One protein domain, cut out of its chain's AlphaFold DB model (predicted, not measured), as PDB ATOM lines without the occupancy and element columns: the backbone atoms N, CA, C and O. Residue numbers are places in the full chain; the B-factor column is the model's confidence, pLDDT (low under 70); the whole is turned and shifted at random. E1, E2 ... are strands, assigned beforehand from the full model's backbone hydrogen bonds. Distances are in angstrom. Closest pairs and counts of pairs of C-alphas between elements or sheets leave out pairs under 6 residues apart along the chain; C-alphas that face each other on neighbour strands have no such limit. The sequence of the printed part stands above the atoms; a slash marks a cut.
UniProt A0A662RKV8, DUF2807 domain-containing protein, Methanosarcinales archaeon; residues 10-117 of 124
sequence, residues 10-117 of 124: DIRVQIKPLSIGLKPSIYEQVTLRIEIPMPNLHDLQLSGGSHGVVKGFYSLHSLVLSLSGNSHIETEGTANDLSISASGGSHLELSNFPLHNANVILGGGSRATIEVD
ATOM      1  N   ASP A  10      16.250 -32.809  33.644       45.97
ATOM      2  CA  ASP A  10      16.525 -32.899  32.208       45.97
ATOM      3  C   ASP A  10      17.100 -31.544  31.781       45.97
ATOM      4  O   ASP A  10      16.373 -30.561  31.662       45.97
ATOM      5  N   ILE A  11      18.425 -31.471  31.644       45.12
ATOM      6  CA  ILE A  11      19.125 -30.282  31.145       45.12
ATOM      7  C   ILE A  11      19.585 -30.626  29.736       45.12
ATOM      8  O   ILE A  11      20.475 -31.462  29.556       45.12
ATOM      9  N   ARG A  12      18.958 -30.013  28.728       39.50
ATOM     10  CA  ARG A  12      19.293 -30.252  27.319       39.50
ATOM     11  C   ARG A  12      19.882 -28.991  26.707       39.50
ATOM     12  O   ARG A  12      19.176 -28.011  26.493       39.50
ATOM     13  N   VAL A  13      21.171 -29.052  26.381       37.62
ATOM     14  CA  VAL A  13      21.854 -28.045  25.560       37.62
ATOM     15  C   VAL A  13      21.936 -28.602  24.135       37.62
ATOM     16  O   VAL A  13      22.604 -29.604  23.893       37.62
ATOM     17  N   GLN A  14      21.211 -27.996  23.196       35.09
ATOM     18  CA  GLN A  14      21.297 -28.279  21.755       35.09
ATOM     19  C   GLN A  14      21.667 -26.978  21.018       35.09
ATOM     20  O   GLN A  14      21.822 -25.940  21.651       35.09
ATOM     21  N   ILE A  15      21.740 -26.982  19.680       37.97
ATOM     22  CA  ILE A  15      21.804 -25.763  18.830       37.97
ATOM     23  C   ILE A  15      20.445 -25.003  18.865       37.97
ATOM     24  O   ILE A  15      19.959 -24.466  17.877       37.97
ATOM     25  N   LYS A  16      19.765 -25.064  20.008       47.50
ATOM     26  CA  LYS A  16      18.395 -24.658  20.328       47.50
ATOM     27  C   LYS A  16      18.428 -23.986  21.710       47.50
ATOM     28  O   LYS A  16      19.404 -24.195  22.434       47.50
ATOM     29  N   PRO A  17      17.401 -23.202  22.084       59.34
ATOM     30  CA  PRO A  17      17.333 -22.556  23.395       59.34
ATOM     31  C   PRO A  17      17.637 -23.532  24.536       59.34
ATOM     32  O   PRO A  17      17.247 -24.702  24.493       59.34
ATOM     33  N   LEU A  18      18.344 -23.034  25.551       73.44
ATOM     34  CA  LEU A  18      18.647 -23.788  26.760       73.44
ATOM     35  C   LEU A  18      17.338 -24.129  27.475       73.44
ATOM     36  O   LEU A  18      16.665 -23.246  28.001       73.44
ATOM     37  N   SER A  19      16.974 -25.413  27.474       68.19
ATOM     38  CA  SER A  19      15.755 -25.893  28.121       68.19
ATOM     39  C   SER A  19      16.091 -26.515  29.468       68.19
ATOM     40  O   SER A  19      16.888 -27.455  29.565       68.19
ATOM     41  N   ILE A  20      15.470 -25.958  30.504       74.88
ATOM     42  CA  ILE A  20      15.546 -26.417  31.885       74.88
ATOM     43  C   ILE A  20      14.133 -26.807  32.292       74.88
ATOM     44  O   ILE A  20      13.215 -25.993  32.223       74.88
ATOM     45  N   GLY A  21      13.966 -28.047  32.735       67.50
ATOM     46  CA  GLY A  21      12.680 -28.532  33.205       67.50
ATOM     47  C   GLY A  21      12.822 -29.703  34.162       67.50
ATOM     48  O   GLY A  21      13.828 -30.419  34.184       67.50
ATOM     49  N   LEU A  22      11.778 -29.896  34.960       70.25
ATOM     50  CA  LEU A  22      11.592 -31.122  35.717       70.25
ATOM     51  C   LEU A  22      10.925 -32.157  34.813       70.25
ATOM     52  O   LEU A  22      10.030 -31.837  34.027       70.25
ATOM     53  N   LYS A  23      11.357 -33.413  34.921       72.81
ATOM     54  CA  LYS A  23      10.666 -34.508  34.233       72.81
ATOM     55  C   LYS A  23       9.243 -34.654  34.791       72.81
ATOM     56  O   LYS A  23       9.030 -34.379  35.962       72.81
ATOM     57  N   PRO A  24       8.258 -35.124  34.013       65.06
ATOM     58  CA  PRO A  24       6.925 -35.386  34.550       65.06
ATOM     59  C   PRO A  24       6.988 -36.399  35.709       65.06
ATOM     60  O   PRO A  24       7.333 -37.567  35.514       65.06
ATOM     61  N   SER A  25       6.721 -35.946  36.934       73.44
ATOM     62  CA  SER A  25       6.696 -36.753  38.162       73.44
ATOM     63  C   SER A  25       6.018 -35.988  39.296       73.44
ATOM     64  O   SER A  25       5.815 -34.780  39.207       73.44
ATOM     65  N   ILE A  26       5.661 -36.702  40.365       70.19
ATOM     66  CA  ILE A  26       5.171 -36.085  41.598       70.19
ATOM     67  C   ILE A  26       6.385 -35.590  42.384       70.19
ATOM     68  O   ILE A  26       7.248 -36.378  42.771       70.19
ATOM     69  N   TYR A  27       6.449 -34.279  42.602       66.12
ATOM     70  CA  TYR A  27       7.464 -33.628  43.420       66.12
ATOM     71  C   TYR A  27       6.767 -32.980  44.604       66.12
ATOM     72  O   TYR A  27       5.931 -32.103  44.414       66.12
ATOM     73  N   GLU A  28       7.084 -33.417  45.819       68.75
ATOM     74  CA  GLU A  28       6.400 -32.887  47.000       68.75
ATOM     75  C   GLU A  28       6.922 -31.491  47.365       68.75
ATOM     76  O   GLU A  28       6.114 -30.611  47.641       68.75
ATOM     77  N   GLN A  29       8.243 -31.253  47.291       59.22
ATOM     78  CA  GLN A  29       8.883 -29.950  47.546       59.22
ATOM     79  C   GLN A  29      10.280 -29.869  46.898       59.22
ATOM     80  O   GLN A  29      11.290 -30.161  47.538       59.22
ATOM     81  N   VAL A  30      10.374 -29.477  45.623       69.38
ATOM     82  CA  VAL A  30      11.672 -29.293  44.943       69.38
ATOM     83  C   VAL A  30      11.786 -27.859  44.444       69.38
ATOM     84  O   VAL A  30      11.026 -27.440  43.580       69.38
ATOM     85  N   THR A  31      12.754 -27.108  44.977       68.88
ATOM     86  CA  THR A  31      13.143 -25.799  44.432       68.88
ATOM     87  C   THR A  31      14.375 -25.982  43.560       68.88
ATOM     88  O   THR A  31      15.439 -26.356  44.054       68.88
ATOM     89  N   LEU A  32      14.234 -25.726  42.261       76.19
ATOM     90  CA  LEU A  32      15.351 -25.703  41.327       76.19
ATOM     91  C   LEU A  32      15.867 -24.268  41.216       76.19
ATOM     92  O   LEU A  32      15.156 -23.391  40.737       76.19
ATOM     93  N   ARG A  33      17.107 -24.035  41.652       76.19
ATOM     94  CA  ARG A  33      17.818 -22.776  41.421       76.19
ATOM     95  C   ARG A  33      18.966 -23.037  40.463       76.19
ATOM     96  O   ARG A  33      19.797 -23.903  40.726       76.19
ATOM     97  N   ILE A  34      18.993 -22.298  39.363       82.00
ATOM     98  CA  ILE A  34      20.047 -22.374  38.357       82.00
ATOM     99  C   ILE A  34      20.459 -20.949  38.014       82.00
ATOM    100  O   ILE A  34      19.608 -20.085  37.815       82.00
ATOM    101  N   GLU A  35      21.764 -20.726  37.940       78.44
ATOM    102  CA  GLU A  35      22.364 -19.491  37.450       78.44
ATOM    103  C   GLU A  35      23.096 -19.807  36.149       78.44
ATOM    104  O   GLU A  35      23.871 -20.763  36.072       78.44
ATOM    105  N   ILE A  36      22.805 -19.032  35.105       85.06
ATOM    106  CA  ILE A  36      23.312 -19.269  33.755       85.06
ATOM    107  C   ILE A  36      24.000 -17.985  33.300       85.06
ATOM    108  O   ILE A  36      23.329 -17.078  32.808       85.06
ATOM    109  N   PRO A  37      25.326 -17.868  33.467       80.88
ATOM    110  CA  PRO A  37      26.047 -16.756  32.879       80.88
ATOM    111  C   PRO A  37      26.018 -16.918  31.358       80.88
ATOM    112  O   PRO A  37      26.435 -17.944  30.820       80.88
ATOM    113  N   MET A  38      25.521 -15.904  30.659       83.19
ATOM    114  CA  MET A  38      25.509 -15.884  29.201       83.19
ATOM    115  C   MET A  38      25.857 -14.488  28.678       83.19
ATOM    116  O   MET A  38      25.482 -13.498  29.303       83.19
ATOM    117  N   PRO A  39      26.584 -14.391  27.551       80.50
ATOM    118  CA  PRO A  39      27.068 -13.109  27.038       80.50
ATOM    119  C   PRO A  39      25.961 -12.253  26.411       80.50
ATOM    120  O   PRO A  39      26.104 -11.040  26.314       80.50
ATOM    121  N   ASN A  40      24.881 -12.878  25.942       83.75
ATOM    122  CA  ASN A  40      23.755 -12.209  25.304       83.75
ATOM    123  C   ASN A  40      22.495 -13.063  25.493       83.75
ATOM    124  O   ASN A  40      22.584 -14.290  25.417       83.75
ATOM    125  N   LEU A  41      21.351 -12.423  25.726       87.69
ATOM    126  CA  LEU A  41      20.048 -13.053  25.901       87.69
ATOM    127  C   LEU A  41      19.055 -12.435  24.912       87.69
ATOM    128  O   LEU A  41      18.845 -11.230  24.923       87.69
ATOM    129  N   HIS A  42      18.428 -13.273  24.087       90.12
ATOM    130  CA  HIS A  42      17.450 -12.833  23.088       90.12
ATOM    131  C   HIS A  42      16.024 -13.299  23.405       90.12
ATOM    132  O   HIS A  42      15.066 -12.585  23.137       90.12
ATOM    133  N   ASP A  43      15.863 -14.505  23.952       90.81
ATOM    134  CA  ASP A  43      14.563 -15.130  24.209       90.81
ATOM    135  C   ASP A  43      14.593 -15.818  25.575       90.81
ATOM    136  O   ASP A  43      15.534 -16.561  25.879       90.81
ATOM    137  N   LEU A  44      13.571 -15.558  26.388       89.94
ATOM    138  CA  LEU A  44      13.325 -16.243  27.646       89.94
ATOM    139  C   LEU A  44      11.856 -16.662  27.744       89.94
ATOM    140  O   LEU A  44      10.940 -15.843  27.637       89.94
ATOM    141  N   GLN A  45      11.643 -17.947  28.038       91.00
ATOM    142  CA  GLN A  45      10.315 -18.529  28.208       91.00
ATOM    143  C   GLN A  45      10.170 -19.136  29.598       91.00
ATOM    144  O   GLN A  45      10.983 -19.963  30.012       91.00
ATOM    145  N   LEU A  46       9.111 -18.743  30.305       86.31
ATOM    146  CA  LEU A  46       8.776 -19.235  31.638       86.31
ATOM    147  C   LEU A  46       7.367 -19.834  31.624       86.31
ATOM    148  O   LEU A  46       6.421 -19.265  31.074       86.31
ATOM    149  N   SER A  47       7.223 -21.008  32.230       88.50
ATOM    150  CA  SER A  47       5.943 -21.713  32.318       88.50
ATOM    151  C   SER A  47       5.813 -22.472  33.635       88.50
ATOM    152  O   SER A  47       6.806 -22.698  34.329       88.50
ATOM    153  N   GLY A  48       4.585 -22.860  33.985       85.00
ATOM    154  CA  GLY A  48       4.322 -23.742  35.127       85.00
ATOM    155  C   GLY A  48       4.704 -23.154  36.489       85.00
ATOM    156  O   GLY A  48       5.165 -23.893  37.352       85.00
ATOM    157  N   GLY A  49       4.539 -21.842  36.679       84.50
ATOM    158  CA  GLY A  49       4.840 -21.159  37.941       84.50
ATOM    159  C   GLY A  49       6.327 -20.878  38.148       84.50
ATOM    160  O   GLY A  49       6.798 -20.840  39.281       84.50
ATOM    161  N   SER A  50       7.082 -20.720  37.059       87.06
ATOM    162  CA  SER A  50       8.517 -20.448  37.131       87.06
ATOM    163  C   SER A  50       8.796 -18.999  37.543       87.06
ATOM    164  O   SER A  50       8.071 -18.079  37.163       87.06
ATOM    165  N   HIS A  51       9.887 -18.796  38.283       88.25
ATOM    166  CA  HIS A  51      10.402 -17.476  38.641       88.25
ATOM    167  C   HIS A  51      11.751 -17.250  37.950       88.25
ATOM    168  O   HIS A  51      12.670 -18.056  38.119       88.25
ATOM    169  N   GLY A  52      11.860 -16.181  37.159       88.25
ATOM    170  CA  GLY A  52      13.070 -15.823  36.419       88.25
ATOM    171  C   GLY A  52      13.652 -14.483  36.858       88.25
ATOM    172  O   GLY A  52      12.919 -13.531  37.100       88.25
ATOM    173  N   VAL A  53      14.979 -14.407  36.912       89.94
ATOM    174  CA  VAL A  53      15.719 -13.177  37.219       89.94
ATOM    175  C   VAL A  53      16.737 -12.948  36.107       89.94
ATOM    176  O   VAL A  53      17.620 -13.780  35.896       89.94
ATOM    177  N   VAL A  54      16.610 -11.833  35.388       89.88
ATOM    178  CA  VAL A  54      17.509 -11.447  34.291       89.88
ATOM    179  C   VAL A  54      18.269 -10.201  34.717       89.88
ATOM    180  O   VAL A  54      17.662  -9.157  34.917       89.88
ATOM    181  N   LYS A  55      19.591 -10.295  34.880       90.38
ATOM    182  CA  LYS A  55      20.420  -9.178  35.359       90.38
ATOM    183  C   LYS A  55      21.718  -9.068  34.578       90.38
ATOM    184  O   LYS A  55      22.234 -10.074  34.096       90.38
ATOM    185  N   GLY A  56      22.267  -7.857  34.519       86.56
ATOM    186  CA  GLY A  56      23.598  -7.606  33.961       86.56
ATOM    187  C   GLY A  56      23.632  -7.398  32.445       86.56
ATOM    188  O   GLY A  56      24.711  -7.437  31.855       86.56
ATOM    189  N   PHE A  57      22.483  -7.167  31.808       87.00
ATOM    190  CA  PHE A  57      22.380  -7.000  30.359       87.00
ATOM    191  C   PHE A  57      22.091  -5.544  29.987       87.00
ATOM    192  O   PHE A  57      20.938  -5.159  29.896       87.00
ATOM    193  N   TYR A  58      23.125  -4.732  29.760       86.06
ATOM    194  CA  TYR A  58      23.007  -3.273  29.569       86.06
ATOM    195  C   TYR A  58      23.097  -2.802  28.106       86.06
ATOM    196  O   TYR A  58      23.373  -1.633  27.839       86.06
ATOM    197  N   SER A  59      22.974  -3.713  27.138       85.31
ATOM    198  CA  SER A  59      23.078  -3.394  25.703       85.31
ATOM    199  C   SER A  59      22.424  -4.475  24.835       85.31
ATOM    200  O   SER A  59      23.016  -4.931  23.853       85.31
ATOM    201  N   LEU A  60      21.231  -4.952  25.208       88.50
ATOM    202  CA  LEU A  60      20.517  -5.902  24.352       88.50
ATOM    203  C   LEU A  60      19.916  -5.179  23.150       88.50
ATOM    204  O   LEU A  60      19.316  -4.116  23.273       88.50
ATOM    205  N   HIS A  61      20.052  -5.775  21.970       91.25
ATOM    206  CA  HIS A  61      19.391  -5.240  20.786       91.25
ATOM    207  C   HIS A  61      17.887  -5.519  20.854       91.25
ATOM    208  O   HIS A  61      17.076  -4.607  20.754       91.25
ATOM    209  N   SER A  62      17.527  -6.774  21.108       91.75
ATOM    210  CA  SER A  62      16.148  -7.224  21.230       91.75
ATOM    211  C   SER A  62      16.019  -8.266  22.333       91.75
ATOM    212  O   SER A  62      16.889  -9.128  22.487       91.75
ATOM    213  N   LEU A  63      14.915  -8.201  23.073       92.12
ATOM    214  CA  LEU A  63      14.541  -9.185  24.083       92.12
ATOM    215  C   LEU A  63      13.104  -9.661  23.846       92.12
ATOM    216  O   LEU A  63      12.188  -8.865  23.641       92.12
ATOM    217  N   VAL A  64      12.901 -10.974  23.893       93.81
ATOM    218  CA  VAL A  64      11.591 -11.622  23.797       93.81
ATOM    219  C   VAL A  64      11.302 -12.355  25.100       93.81
ATOM    220  O   VAL A  64      12.079 -13.208  25.524       93.81
ATOM    221  N   LEU A  65      10.167 -12.041  25.723       92.38
ATOM    222  CA  LEU A  65       9.707 -12.658  26.963       92.38
ATOM    223  C   LEU A  65       8.361 -13.348  26.742       92.38
ATOM    224  O   LEU A  65       7.377 -12.703  26.377       92.38
ATOM    225  N   SER A  66       8.305 -14.655  27.001       93.31
ATOM    226  CA  SER A  66       7.060 -15.433  26.939       93.31
ATOM    227  C   SER A  66       6.744 -16.076  28.285       93.31
ATOM    228  O   SER A  66       7.506 -16.913  28.767       93.31
ATOM    229  N   LEU A  67       5.626 -15.700  28.907       91.38
ATOM    230  CA  LEU A  67       5.238 -16.188  30.234       91.38
ATOM    231  C   LEU A  67       3.867 -16.870  30.220       91.38
ATOM    232  O   LEU A  67       2.900 -16.387  29.625       91.38
ATOM    233  N   SER A  68       3.769 -17.993  30.931       88.94
ATOM    234  CA  SER A  68       2.511 -18.717  31.127       88.94
ATOM    235  C   SER A  68       2.418 -19.373  32.507       88.94
ATOM    236  O   SER A  68       3.425 -19.607  33.175       88.94
ATOM    237  N   GLY A  69       1.192 -19.689  32.931       85.75
ATOM    238  CA  GLY A  69       0.926 -20.474  34.139       85.75
ATOM    239  C   GLY A  69       1.432 -19.818  35.423       85.75
ATOM    240  O   GLY A  69       2.181 -20.457  36.150       85.75
ATOM    241  N   ASN A  70       1.046 -18.564  35.686       89.75
ATOM    242  CA  ASN A  70       1.417 -17.812  36.891       89.75
ATOM    243  C   ASN A  70       2.936 -17.636  37.084       89.75
ATOM    244  O   ASN A  70       3.438 -17.671  38.207       89.75
ATOM    245  N   SER A  71       3.677 -17.447  35.994       88.19
ATOM    246  CA  SER A  71       5.120 -17.201  36.075       88.19
ATOM    247  C   SER A  71       5.425 -15.748  36.462       88.19
ATOM    248  O   SER A  71       4.626 -14.845  36.193       88.19
ATOM    249  N   HIS A  72       6.592 -15.525  37.069       90.31
ATOM    250  CA  HIS A  72       7.070 -14.203  37.480       90.31
ATOM    251  C   HIS A  72       8.459 -13.910  36.910       90.31
ATOM    252  O   HIS A  72       9.299 -14.813  36.848       90.31
ATOM    253  N   ILE A  73       8.713 -12.660  36.520       91.69
ATOM    254  CA  ILE A  73      10.035 -12.221  36.065       91.69
ATOM    255  C   ILE A  73      10.417 -10.849  36.623       91.69
ATOM    256  O   ILE A  73       9.598  -9.930  36.637       91.69
ATOM    257  N   GLU A  74      11.687 -10.733  37.003       92.19
ATOM    258  CA  GLU A  74      12.357  -9.484  37.369       92.19
ATOM    259  C   GLU A  74      13.540  -9.242  36.425       92.19
ATOM    260  O   GLU A  74      14.336 -10.156  36.166       92.19
ATOM    261  N   THR A  75      13.673  -8.015  35.921       90.19
ATOM    262  CA  THR A  75      14.743  -7.656  34.979       90.19
ATOM    263  C   THR A  75      15.558  -6.447  35.441       90.19
ATOM    264  O   THR A  75      15.010  -5.490  35.981       90.19
ATOM    265  N   GLU A  76      16.863  -6.471  35.178       91.00
ATOM    266  CA  GLU A  76      17.811  -5.376  35.415       91.00
ATOM    267  C   GLU A  76      18.782  -5.271  34.232       91.00
ATOM    268  O   GLU A  76      19.446  -6.254  33.871       91.00
ATOM    269  N   GLY A  77      18.867  -4.093  33.616       89.38
ATOM    270  CA  GLY A  77      19.633  -3.909  32.385       89.38
ATOM    271  C   GLY A  77      19.000  -2.887  31.451       89.38
ATOM    272  O   GLY A  77      18.295  -2.008  31.915       89.38
ATOM    273  N   THR A  78      19.254  -2.987  30.150       90.44
ATOM    274  CA  THR A  78      18.646  -2.152  29.107       90.44
ATOM    275  C   THR A  78      18.506  -2.946  27.800       90.44
ATOM    276  O   THR A  78      19.305  -3.850  27.504       90.44
ATOM    277  N   ALA A  79      17.509  -2.592  26.989       91.25
ATOM    278  CA  ALA A  79      17.378  -3.089  25.620       91.25
ATOM    279  C   ALA A  79      16.872  -1.997  24.671       91.25
ATOM    280  O   ALA A  79      16.272  -1.019  25.105       91.25
ATOM    281  N   ASN A  80      17.062  -2.164  23.361       91.81
ATOM    282  CA  ASN A  80      16.371  -1.301  22.400       91.81
ATOM    283  C   ASN A  80      14.922  -1.753  22.230       91.81
ATOM    284  O   ASN A  80      14.006  -0.985  22.515       91.81
ATOM    285  N   ASP A  81      14.718  -3.009  21.838       92.62
ATOM    286  CA  ASP A  81      13.393  -3.549  21.557       92.62
ATOM    287  C   ASP A  81      12.996  -4.638  22.559       92.62
ATOM    288  O   ASP A  81      13.767  -5.556  22.853       92.62
ATOM    289  N   LEU A  82      11.753  -4.581  23.033       93.88
ATOM    290  CA  LEU A  82      11.146  -5.611  23.868       93.88
ATOM    291  C   LEU A  82       9.850  -6.137  23.249       93.88
ATOM    292  O   LEU A  82       8.974  -5.369  22.854       93.88
ATOM    293  N   SER A  83       9.692  -7.459  23.246       95.81
ATOM    294  CA  SER A  83       8.439  -8.136  22.914       95.81
ATOM    295  C   SER A  83       7.994  -9.022  24.077       95.81
ATOM    296  O   SER A  83       8.731  -9.919  24.486       95.81
ATOM    297  N   ILE A  84       6.794  -8.788  24.610       94.75
ATOM    298  CA  ILE A  84       6.208  -9.564  25.710       94.75
ATOM    299  C   ILE A  84       4.939 -10.272  25.239       94.75
ATOM    300  O   ILE A  84       4.022  -9.644  24.708       94.75
ATOM    301  N   SER A  85       4.844 -11.565  25.550       95.25
ATOM    302  CA  SER A  85       3.606 -12.343  25.501       95.25
ATOM    303  C   SER A  85       3.378 -13.026  26.848       95.25
ATOM    304  O   SER A  85       4.148 -13.902  27.240       95.25
ATOM    305  N   ALA A  86       2.339 -12.630  27.586       92.25
ATOM    306  CA  ALA A  86       2.053 -13.198  28.903       92.25
ATOM    307  C   ALA A  86       0.606 -13.681  29.029       92.25
ATOM    308  O   ALA A  86      -0.339 -12.992  28.639       92.25
ATOM    309  N   SER A  87       0.421 -14.864  29.614       90.56
ATOM    310  CA  SER A  87      -0.894 -15.468  29.840       90.56
ATOM    311  C   SER A  87      -0.994 -16.178  31.195       90.56
ATOM    312  O   SER A  87       0.010 -16.440  31.859       90.56
ATOM    313  N   GLY A  88      -2.225 -16.497  31.610       86.69
ATOM    314  CA  GLY A  88      -2.496 -17.296  32.808       86.69
ATOM    315  C   GLY A  88      -2.031 -16.640  34.108       86.69
ATOM    316  O   GLY A  88      -1.361 -17.298  34.891       86.69
ATOM    317  N   GLY A  89      -2.326 -15.352  34.307       88.44
ATOM    318  CA  GLY A  89      -2.028 -14.634  35.552       88.44
ATOM    319  C   GLY A  89      -0.544 -14.377  35.806       88.44
ATOM    320  O   GLY A  89      -0.125 -14.324  36.959       88.44
ATOM    321  N   SER A  90       0.261 -14.268  34.748       91.06
ATOM    322  CA  SER A  90       1.701 -14.021  34.876       91.06
ATOM    323  C   SER A  90       1.987 -12.564  35.255       91.06
ATOM    324  O   SER A  90       1.209 -11.665  34.925       91.06
ATOM    325  N   HIS A  91       3.109 -12.322  35.928       93.06
ATOM    326  CA  HIS A  91       3.474 -10.993  36.424       93.06
ATOM    327  C   HIS A  91       4.903 -10.630  36.018       93.06
ATOM    328  O   HIS A  91       5.826 -11.410  36.238       93.06
ATOM    329  N   LEU A  92       5.082  -9.457  35.417       93.69
ATOM    330  CA  LEU A  92       6.373  -8.989  34.923       93.69
ATOM    331  C   LEU A  92       6.733  -7.630  35.531       93.69
ATOM    332  O   LEU A  92       5.950  -6.688  35.412       93.69
ATOM    333  N   GLU A  93       7.920  -7.520  36.126       94.25
ATOM    334  CA  GLU A  93       8.466  -6.265  36.657       94.25
ATOM    335  C   GLU A  93       9.727  -5.864  35.880       94.25
ATOM    336  O   GLU A  93      10.813  -6.406  36.105       94.25
ATOM    337  N   LEU A  94       9.573  -4.909  34.954       91.62
ATOM    338  CA  LEU A  94      10.645  -4.391  34.096       91.62
ATOM    339  C   LEU A  94      10.969  -2.913  34.344       91.62
ATOM    340  O   LEU A  94      11.525  -2.241  33.480       91.62
ATOM    341  N   SER A  95      10.643  -2.390  35.525       90.88
ATOM    342  CA  SER A  95      10.913  -0.989  35.885       90.88
ATOM    343  C   SER A  95      12.408  -0.650  35.879       90.88
ATOM    344  O   SER A  95      12.788   0.468  35.591       90.88
ATOM    345  N   ASN A  96      13.286  -1.622  36.141       88.88
ATOM    346  CA  ASN A  96      14.743  -1.419  36.121       88.88
ATOM    347  C   ASN A  96      15.371  -1.821  34.778       88.88
ATOM    348  O   ASN A  96      16.528  -2.252  34.726       88.88
ATOM    349  N   PHE A  97      14.584  -1.773  33.707       89.75
ATOM    350  CA  PHE A  97      14.988  -2.252  32.397       89.75
ATOM    351  C   PHE A  97      14.497  -1.299  31.303       89.75
ATOM    352  O   PHE A  97      13.545  -1.641  30.607       89.75
ATOM    353  N   PRO A  98      15.089  -0.094  31.169       90.00
ATOM    354  CA  PRO A  98      14.670   0.884  30.174       90.00
ATOM    355  C   PRO A  98      14.811   0.348  28.745       90.00
ATOM    356  O   PRO A  98      15.769  -0.357  28.394       90.00
ATOM    357  N   LEU A  99      13.815   0.706  27.938       90.25
ATOM    358  CA  LEU A  99      13.576   0.233  26.575       90.25
ATOM    359  C   LEU A  99      13.374   1.420  25.636       90.25
ATOM    360  O   LEU A  99      12.829   2.428  26.070       90.25
ATOM    361  N   HIS A 100      13.669   1.276  24.344       90.31
ATOM    362  CA  HIS A 100      13.241   2.264  23.343       90.31
ATOM    363  C   HIS A 100      11.864   1.923  22.764       90.31
ATOM    364  O   HIS A 100      11.008   2.796  22.625       90.31
ATOM    365  N   ASN A 101      11.632   0.647  22.454       90.50
ATOM    366  CA  ASN A 101      10.370   0.150  21.921       90.50
ATOM    367  C   ASN A 101       9.878  -1.045  22.736       90.50
ATOM    368  O   ASN A 101      10.649  -1.938  23.090       90.50
ATOM    369  N   ALA A 102       8.568  -1.107  22.965       92.31
ATOM    370  CA  ALA A 102       7.931  -2.234  23.630       92.31
ATOM    371  C   ALA A 102       6.649  -2.647  22.897       92.31
ATOM    372  O   ALA A 102       5.740  -1.840  22.705       92.31
ATOM    373  N   ASN A 103       6.560  -3.923  22.528       94.38
ATOM    374  CA  ASN A 103       5.330  -4.568  22.082       94.38
ATOM    375  C   ASN A 103       4.857  -5.541  23.166       94.38
ATOM    376  O   ASN A 103       5.582  -6.468  23.523       94.38
ATOM    377  N   VAL A 104       3.651  -5.340  23.699       93.94
ATOM    378  CA  VAL A 104       3.176  -6.070  24.882       93.94
ATOM    379  C   VAL A 104       1.787  -6.651  24.644       93.94
ATOM    380  O   VAL A 104       0.824  -5.924  24.412       93.94
ATOM    381  N   ILE A 105       1.679  -7.976  24.761       94.88
ATOM    382  CA  ILE A 105       0.423  -8.722  24.676       94.88
ATOM    383  C   ILE A 105       0.207  -9.454  26.003       94.88
ATOM    384  O   ILE A 105       0.952 -10.371  26.350       94.88
ATOM    385  N   LEU A 106      -0.829  -9.057  26.745       92.31
ATOM    386  CA  LEU A 106      -1.196  -9.666  28.027       92.31
ATOM    387  C   LEU A 106      -2.593 -10.287  27.946       92.31
ATOM    388  O   LEU A 106      -3.540  -9.665  27.468       92.31
ATOM    389  N   GLY A 107      -2.732 -11.504  28.468       89.94
ATOM    390  CA  GLY A 107      -4.001 -12.220  28.579       89.94
ATOM    391  C   GLY A 107      -4.164 -12.932  29.923       89.94
ATOM    392  O   GLY A 107      -3.227 -13.043  30.715       89.94
ATOM    393  N   GLY A 108      -5.373 -13.428  30.200       85.31
ATOM    394  CA  GLY A 108      -5.650 -14.284  31.364       85.31
ATOM    395  C   GLY A 108      -5.359 -13.651  32.731       85.31
ATOM    396  O   GLY A 108      -4.955 -14.370  33.636       85.31
ATOM    397  N   GLY A 109      -5.505 -12.327  32.872       89.38
ATOM    398  CA  GLY A 109      -5.259 -11.607  34.131       89.38
ATOM    399  C   GLY A 109      -3.793 -11.256  34.405       89.38
ATOM    400  O   GLY A 109      -3.451 -10.935  35.538       89.38
ATOM    401  N   SER A 110      -2.930 -11.337  33.392       93.00
ATOM    402  CA  SER A 110      -1.508 -11.008  33.533       93.00
ATOM    403  C   SER A 110      -1.272  -9.503  33.723       93.00
ATOM    404  O   SER A 110      -2.069  -8.679  33.268       93.00
ATOM    405  N   ARG A 111      -0.151  -9.145  34.357       93.44
ATOM    406  CA  ARG A 111       0.288  -7.758  34.581       93.44
ATOM    407  C   ARG A 111       1.747  -7.584  34.166       93.44
ATOM    408  O   ARG A 111       2.557  -8.472  34.405       93.44
ATOM    409  N   ALA A 112       2.072  -6.434  33.583       92.75
ATOM    410  CA  ALA A 112       3.446  -6.037  33.301       92.75
ATOM    411  C   ALA A 112       3.666  -4.566  33.672       92.75
ATOM    412  O   ALA A 112       2.834  -3.723  33.330       92.75
ATOM    413  N   THR A 113       4.784  -4.276  34.331       93.75
ATOM    414  CA  THR A 113       5.317  -2.922  34.528       93.75
ATOM    415  C   THR A 113       6.500  -2.745  33.581       93.75
ATOM    416  O   THR A 113       7.404  -3.575  33.599       93.75
ATOM    417  N   ILE A 114       6.492  -1.701  32.750       91.12
ATOM    418  CA  ILE A 114       7.563  -1.406  31.784       91.12
ATOM    419  C   ILE A 114       8.005   0.050  31.905       91.12
ATOM    420  O   ILE A 114       7.168   0.934  32.097       91.12
ATOM    421  N   GLU A 115       9.303   0.285  31.744       89.56
ATOM    422  CA  GLU A 115       9.877   1.618  31.589       89.56
ATOM    423  C   GLU A 115      10.394   1.776  30.157       89.56
ATOM    424  O   GLU A 115      11.202   0.981  29.679       89.56
ATOM    425  N   VAL A 116       9.886   2.781  29.445       88.56
ATOM    426  CA  VAL A 116      10.320   3.108  28.085       88.56
ATOM    427  C   VAL A 116      10.975   4.479  28.141       88.56
ATOM    428  O   VAL A 116      10.307   5.461  28.470       88.56
ATOM    429  N   ASP A 117      12.272   4.532  27.847       81.62
ATOM    430  CA  ASP A 117      13.015   5.779  27.744       81.62
ATOM    431  C   ASP A 117      12.872   6.315  26.318       81.62
ATOM    432  O   ASP A 117      13.391   5.768  25.343       81.62
TER     433      ASP A 117
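What this domain is: This is residues 10 to 117 of the 124 residues of the protein "DUF2807 domain-containing protein" of Methanosarcinales archaeon (UniProt A0A662RKV8). The chain is wound in stacked turns, a flattened solenoid in which the long strands E4, E5 and E6 each fold back on themselves, with E3 at one end of the stack and E7 at the other. A small hairpin, E1 and E2, is set off beyond the E3 end, and a long link runs from it to the stack, with residues 24 to 29 sticking out. The 108 printed residues hold no named helix and seven named strands, E1 to E7 in chain order; the class is all strand. The larger sheet runs E3, E4, E5, E6, E7, all parallel, and E1 with E2 is an antiparallel sheet of two. The whole is compact, with a radius of gyration of the C-alphas of 14.2 A and spans of 45 by 33 by 21 A.

How they stand to each other: In the twisted larger sheet, E4, residues 51 to 67, bends by 164 degrees at residue 60. Its parallel neighbour E5, residues 72 to 86, bends by 162 degrees at residue 78; N 54 and O 74 are 2.9 A apart, and N 65 and O 83 2.8 A, both within hydrogen-bond range. E6, residues 91 to 106, bends by 163 degrees at residue 98 and is parallel to E5, with N 84 and O 103 at 2.8 A. The edge strand E7, residues 111 to 116, is parallel to E6, with N 94 and O 113 at 2.9 A. The other edge strand, E3, residues 43 to 46, is parallel to E4, with N 44 and O 64 at 2.9 A. C-alphas 51 and 72, 4.8 A apart, face each other, as do 72 and 91, 4.9 A, and 91 and 111, 4.9 A. E1, residues 10 to 14, and E2, residues 16 to 22, form a hairpin at 177 degrees, with N 16 and O 14 at 2.8 A. The closest C-alphas of E2 and E3, those of Pro 17 and Asp 43, are 8.0 A apart. E1 is apart from E3, E4, E5, E6 and E7.

Where its parts are: E4 begins at C-alpha 51, (10.402, -17.476, 38.641), and its first and last C-alphas are 10.0 A apart; the same length is 10.0 A in E5 and 9.7 A in E6. E7 spans 16.2 A and ends at C-alpha 116, (10.320, 3.108, 28.085). E3 spans 10.3 A, E2 18.0 A and E1 12.4 A, beginning at C-alpha 10, (16.525, -32.899, 32.208).

The domain as a whole: The C-alphas farthest apart, those of Ile 26 and Asp 117, are 44.8 A apart. The printed part has no cut. The link from E2 to E3, residues 23 to 42, is long; the other links are tight. Mean pLDDT of the printed part is 83.3; residues 10 to 17, 19, 21, 24 and 27 to 31 are under 70.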